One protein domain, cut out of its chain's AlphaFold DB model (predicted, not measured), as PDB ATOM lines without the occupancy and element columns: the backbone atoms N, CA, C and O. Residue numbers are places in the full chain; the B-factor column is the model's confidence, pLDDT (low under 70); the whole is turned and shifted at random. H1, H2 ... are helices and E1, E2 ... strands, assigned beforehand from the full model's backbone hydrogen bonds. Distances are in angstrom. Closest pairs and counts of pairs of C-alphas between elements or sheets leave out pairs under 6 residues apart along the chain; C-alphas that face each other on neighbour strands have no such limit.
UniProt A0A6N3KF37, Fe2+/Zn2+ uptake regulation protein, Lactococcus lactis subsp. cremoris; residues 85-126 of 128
ATOM      1  N   VAL A  85     -20.706  -6.851  25.453       86.06
ATOM      2  CA  VAL A  85     -19.715  -7.865  25.077       86.06
ATOM      3  C   VAL A  85     -20.087  -8.413  23.707       86.06
ATOM      4  O   VAL A  85     -21.169  -8.965  23.535       86.06
ATOM      5  N   VAL A  86     -19.192  -8.246  22.735       86.50
ATOM      6  CA  VAL A  86     -19.372  -8.692  21.351       86.50
ATOM      7  C   VAL A  86     -18.488  -9.908  21.086       86.50
ATOM      8  O   VAL A  86     -17.260  -9.835  21.213       86.50
ATOM      9  N   ASN A  87     -19.100 -11.019  20.681       89.69
ATOM     10  CA  ASN A  87     -18.381 -12.185  20.180       89.69
ATOM     11  C   ASN A  87     -17.825 -11.862  18.784       89.69
ATOM     12  O   ASN A  87     -18.575 -11.627  17.839       89.69
ATOM     13  N   LYS A  88     -16.499 -11.847  18.630       89.44
ATOM     14  CA  LYS A  88     -15.842 -11.518  17.354       89.44
ATOM     15  C   LYS A  88     -16.055 -12.562  16.260       89.44
ATOM     16  O   LYS A  88     -15.886 -12.231  15.089       89.44
ATOM     17  N   THR A  89     -16.387 -13.795  16.626       88.38
ATOM     18  CA  THR A  89     -16.621 -14.891  15.685       88.38
ATOM     19  C   THR A  89     -18.030 -14.824  15.106       88.38
ATOM     20  O   THR A  89     -18.200 -14.981  13.900       88.38
ATOM     21  N   THR A  90     -19.039 -14.577  15.948       86.88
ATOM     22  CA  THR A  90     -20.457 -14.628  15.545       86.88
ATOM     23  C   THR A  90     -21.087 -13.254  15.320       86.88
ATOM     24  O   THR A  90     -22.097 -13.160  14.628       86.88
ATOM     25  N   GLY A  91     -20.515 -12.191  15.889       79.19
ATOM     26  CA  GLY A  91     -21.133 -10.863  15.956       79.19
ATOM     27  C   GLY A  91     -22.228 -10.743  17.022       79.19
ATOM     28  O   GLY A  91     -22.854  -9.691  17.131       79.19
ATOM     29  N   GLU A  92     -22.466 -11.796  17.809       82.12
ATOM     30  CA  GLU A  92     -23.480 -11.804  18.861       82.12
ATOM     31  C   GLU A  92     -23.126 -10.830  19.991       82.12
ATOM     32  O   GLU A  92     -21.978 -10.767  20.443       82.12
ATOM     33  N   ILE A  93     -24.133 -10.084  20.454       80.81
ATOM     34  CA  ILE A  93     -24.044  -9.193  21.612       80.81
ATOM     35  C   ILE A  93     -24.599  -9.946  22.813       80.81
ATOM     36  O   ILE A  93     -25.762 -10.349  22.818       80.81
ATOM     37  N   MET A  94     -23.759 -10.147  23.822       78.88
ATOM     38  CA  MET A  94     -24.114 -10.917  25.005       78.88
ATOM     39  C   MET A  94     -24.754 -10.025  26.070       78.88
ATOM     40  O   MET A  94     -24.233  -8.955  26.387       78.88
ATOM     41  N   ASN A  95     -25.832 -10.520  26.683       70.81
ATOM     42  CA  ASN A  95     -26.391  -9.931  27.896       70.81
ATOM     43  C   ASN A  95     -25.452 -10.214  29.072       70.81
ATOM     44  O   ASN A  95     -25.217 -11.375  29.416       70.81
ATOM     45  N   VAL A  96     -24.920  -9.157  29.681       73.31
ATOM     46  CA  VAL A  96     -23.977  -9.236  30.801       73.31
ATOM     47  C   VAL A  96     -24.461  -8.405  31.975       73.31
ATOM     48  O   VAL A  96     -25.081  -7.356  31.798       73.31
ATOM     49  N   ASP A  97     -24.147  -8.869  33.183       72.50
ATOM     50  CA  ASP A  97     -24.408  -8.093  34.387       72.50
ATOM     51  C   ASP A  97     -23.605  -6.793  34.353       72.50
ATOM     52  O   ASP A  97     -22.417  -6.757  33.992       72.50
ATOM     53  N   ASN A  98     -24.270  -5.713  34.751       66.88
ATOM     54  CA  ASN A  98     -23.667  -4.399  34.733       66.88
ATOM     55  C   ASN A  98     -22.584  -4.270  35.823       66.88
ATOM     56  O   ASN A  98     -22.691  -4.861  36.899       66.88
ATOM     57  N   PHE A  99     -21.545  -3.480  35.557       72.94
ATOM     58  CA  PHE A  99     -20.434  -3.246  36.485       72.94
ATOM     59  C   PHE A  99     -20.318  -1.758  36.841       72.94
ATOM     60  O   PHE A  99     -20.770  -0.889  36.105       72.94
ATOM     61  N   ASP A 100     -19.703  -1.445  37.983       74.00
ATOM     62  CA  ASP A 100     -19.504  -0.062  38.416       74.00
ATOM     63  C   ASP A 100     -18.408   0.654  37.607       74.00
ATOM     64  O   ASP A 100     -17.211   0.451  37.817       74.00
ATOM     65  N   PHE A 101     -18.817   1.561  36.719       79.75
ATOM     66  CA  PHE A 101     -17.910   2.375  35.904       79.75
ATOM     67  C   PHE A 101     -17.448   3.679  36.562       79.75
ATOM     68  O   PHE A 101     -16.611   4.382  35.989       79.75
ATOM     69  N   ARG A 102     -17.919   4.018  37.770       79.69
ATOM     70  CA  ARG A 102     -17.503   5.250  38.469       79.69
ATOM     71  C   ARG A 102     -15.978   5.393  38.584       79.69
ATOM     72  O   ARG A 102     -15.498   6.499  38.331       79.69
ATOM     73  N   PRO A 103     -15.190   4.333  38.874       88.19
ATOM     74  CA  PRO A 103     -13.733   4.450  38.915       88.19
ATOM     75  C   PRO A 103     -13.117   4.893  37.581       88.19
ATOM     76  O   PRO A 103     -12.182   5.695  37.573       88.19
ATOM     77  N   LEU A 104     -13.652   4.414  36.451       86.62
ATOM     78  CA  LEU A 104     -13.183   4.787  35.114       86.62
ATOM     79  C   LEU A 104     -13.507   6.253  34.801       86.62
ATOM     80  O   LEU A 104     -12.646   6.989  34.317       86.62
ATOM     81  N   ILE A 105     -14.726   6.689  35.120       85.75
ATOM     82  CA  ILE A 105     -15.175   8.073  34.912       85.75
ATOM     83  C   ILE A 105     -14.336   9.043  35.753       85.75
ATOM     84  O   ILE A 105     -13.902  10.082  35.256       85.75
ATOM     85  N   GLU A 106     -14.060   8.696  37.013       89.12
ATOM     86  CA  GLU A 106     -13.237   9.510  37.912       89.12
ATOM     87  C   GLU A 106     -11.794   9.629  37.399       89.12
ATOM     88  O   GLU A 106     -11.219  10.722  37.374       89.12
ATOM     89  N   ALA A 107     -11.221   8.522  36.916       93.44
ATOM     90  CA  ALA A 107      -9.901   8.520  36.297       93.44
ATOM     91  C   ALA A 107      -9.860   9.413  35.044       93.44
ATOM     92  O   ALA A 107      -8.937  10.219  34.899       93.44
ATOM     93  N   ALA A 108     -10.876   9.331  34.178       91.12
ATOM     94  CA  ALA A 108     -10.987  10.160  32.978       91.12
ATOM     95  C   ALA A 108     -11.120  11.654  33.316       91.12
ATOM     96  O   ALA A 108     -10.434  12.487  32.715       91.12
ATOM     97  N   ARG A 109     -11.936  12.002  34.320       93.56
ATOM     98  CA  ARG A 109     -12.074  13.377  34.829       93.56
ATOM     99  C   ARG A 109     -10.731  13.915  35.320       93.56
ATOM    100  O   ARG A 109     -10.321  14.999  34.917       93.56
ATOM    101  N   LYS A 110     -10.019  13.146  36.150       97.06
ATOM    102  CA  LYS A 110      -8.724  13.557  36.714       97.06
ATOM    103  C   LYS A 110      -7.640  13.717  35.646       97.06
ATOM    104  O   LYS A 110      -6.834  14.636  35.741       97.06
ATOM    105  N   ALA A 111      -7.609  12.829  34.653       96.88
ATOM    106  CA  ALA A 111      -6.609  12.858  33.590       96.88
ATOM    107  C   ALA A 111      -6.840  13.992  32.577       96.88
ATOM    108  O   ALA A 111      -5.876  14.557  32.068       96.88
ATOM    109  N   SER A 112      -8.102  14.322  32.282       93.88
ATOM    110  CA  SER A 112      -8.459  15.319  31.261       93.88
ATOM    111  C   SER A 112      -8.723  16.721  31.816       93.88
ATOM    112  O   SER A 112      -8.609  17.695  31.077       93.88
ATOM    113  N   GLY A 113      -9.109  16.839  33.090       95.38
ATOM    114  CA  GLY A 113      -9.615  18.086  33.670       95.38
ATOM    115  C   GLY A 113     -11.011  18.488  33.172       95.38
ATOM    116  O   GLY A 113     -11.462  19.593  33.462       95.38
ATOM    117  N   LEU A 114     -11.696  17.619  32.420       82.19
ATOM    118  CA  LEU A 114     -13.010  17.887  31.840       82.19
ATOM    119  C   LEU A 114     -14.137  17.332  32.711       82.19
ATOM    120  O   LEU A 114     -13.982  16.313  33.386       82.19
ATOM    121  N   ASN A 115     -15.310  17.964  32.643       77.12
ATOM    122  CA  ASN A 115     -16.526  17.347  33.158       77.12
ATOM    123  C   ASN A 115     -16.972  16.237  32.197       77.12
ATOM    124  O   ASN A 115     -17.325  16.519  31.055       77.12
ATOM    125  N   ILE A 116     -16.939  14.985  32.654       78.19
ATOM    126  CA  ILE A 116     -17.327  13.830  31.839       78.19
ATOM    127  C   ILE A 116     -18.852  13.765  31.764       78.19
ATOM    128  O   ILE A 116     -19.512  13.629  32.793       78.19
ATOM    129  N   THR A 117     -19.393  13.871  30.553       64.25
ATOM    130  CA  THR A 117     -20.839  13.862  30.288       64.25
ATOM    131  C   THR A 117     -21.370  12.494  29.868       64.25
ATOM    132  O   THR A 117     -22.576  12.289  29.897       64.25
ATOM    133  N   GLY A 118     -20.495  11.553  29.509       68.75
ATOM    134  CA  GLY A 118     -20.881  10.208  29.089       68.75
ATOM    135  C   GLY A 118     -19.675   9.346  28.724       68.75
ATOM    136  O   GLY A 118     -18.529   9.804  28.781       68.75
ATOM    137  N   TYR A 119     -19.932   8.089  28.363       75.50
ATOM    138  CA  TYR A 119     -18.910   7.163  27.877       75.50
ATOM    139  C   TYR A 119     -19.514   6.052  27.002       75.50
ATOM    140  O   TYR A 119     -20.704   5.780  27.046       75.50
ATOM    141  N   LYS A 120     -18.696   5.352  26.216       75.00
ATOM    142  CA  LYS A 120     -19.127   4.149  25.491       75.00
ATOM    143  C   LYS A 120     -18.113   3.040  25.737       75.00
ATOM    144  O   LYS A 120     -16.924   3.257  25.512       75.00
ATOM    145  N   VAL A 121     -18.569   1.878  26.206       79.00
ATOM    146  CA  VAL A 121     -17.712   0.710  26.463       79.00
ATOM    147  C   VAL A 121     -18.214  -0.468  25.633       79.00
ATOM    148  O   VAL A 121     -19.336  -0.935  25.807       79.00
ATOM    149  N   GLU A 122     -17.355  -0.953  24.741       82.75
ATOM    150  CA  GLU A 122     -17.537  -2.201  24.000       82.75
ATOM    151  C   GLU A 122     -16.356  -3.119  24.313       82.75
ATOM    152  O   GLU A 122     -15.193  -2.736  24.165       82.75
ATOM    153  N   ILE A 123     -16.661  -4.331  24.761       88.56
ATOM    154  CA  ILE A 123     -15.697  -5.382  25.061       88.56
ATOM    155  C   ILE A 123     -15.820  -6.449  23.979       88.56
ATOM    156  O   ILE A 123     -16.917  -6.787  23.544       88.56
ATOM    157  N   TYR A 124     -14.687  -6.989  23.541       89.94
ATOM    158  CA  TYR A 124     -14.636  -7.959  22.456       89.94
ATOM    159  C   TYR A 124     -14.011  -9.265  22.941       89.94
ATOM    160  O   TYR A 124     -12.887  -9.247  23.447       89.94
ATOM    161  N   GLY A 125     -14.717 -10.380  22.745       90.00
ATOM    162  CA  GLY A 125     -14.272 -11.730  23.108       90.00
ATOM    163  C   GLY A 125     -14.231 -12.681  21.910       90.00
ATOM    164  O   GLY A 125     -14.816 -12.404  20.864       90.00
ATOM    165  N   VAL A 126     -13.526 -13.799  22.067       92.06
ATOM    166  CA  VAL A 126     -13.553 -14.974  21.178       92.06
ATOM    167  C   VAL A 126     -13.785 -16.210  22.050       92.06
ATOM    168  O   VAL A 126     -13.424 -16.184  23.225       92.06
TER     169      VAL A 126
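This is residues 85 to 126 of the 128 residues of the protein "Fe2+/Zn2+ uptake regulation protein" of Lactococcus lactis subsp. cremoris (UniProt A0A6N3KF37). A long, open loop of chain has a small pair of parallel strands, E1 and E2, at one end and a single helix, H1, at the other, with two stretches of chain without a named element running between the ends. Just after E1 the chain folds back, and residues 93 to 94 pair with residues 85 to 86 of E1 before the chain arches away to H1. The printed part has 42 residues, with one named helix and two named strands in the order E1, H1, E2; the class is mixed, helices and strands, and under half of the residues are in named elements. The whole is only just loose, close to extended, with a radius of gyration of the C-alphas of 13.6 A, and its C-alphas span 39 by 18 by 15 A, a rod.

E1 is residues 85 to 87, 6.7 A long, and its C-alpha 85 is at (-19.715, -7.865, 25.077). H1 is residues 102 to 112, 15.3 A long, with C-alpha 102 at (-17.503, 5.250, 38.469). E2 is residues 122 to 125, 10.1 A long, ending with C-alpha 125 at (-14.272, -11.730, 23.108).

E1 and E2 are parallel neighbours, with 38 degrees between their directions. The C-alphas of Val 85 and Ile 123 face each other at 4.7 A. N 86 and O 123 are within hydrogen-bond range at 2.8 A, and N 125 and O 86 at 3.0 A. E1, H1 and E2 form a strand-helix-strand unit, two parallel neighbour strands with a helix between them along the chain. Residues 85 to 86 of E1 pair with residues 93 to 94, antiparallel. In H1 every O i to N i+4 pair is within hydrogen-bond range.

The two C-alphas farthest apart, those of Thr 90 and Gly 113, are 38.9 A apart. The link from E1 to H1 is long, with 14 residues, and the link from H1 to E2 is short, with 9. The printed part has no cut. Its mean pLDDT is 83.1, and residues 98, 117 and 118 are under 70.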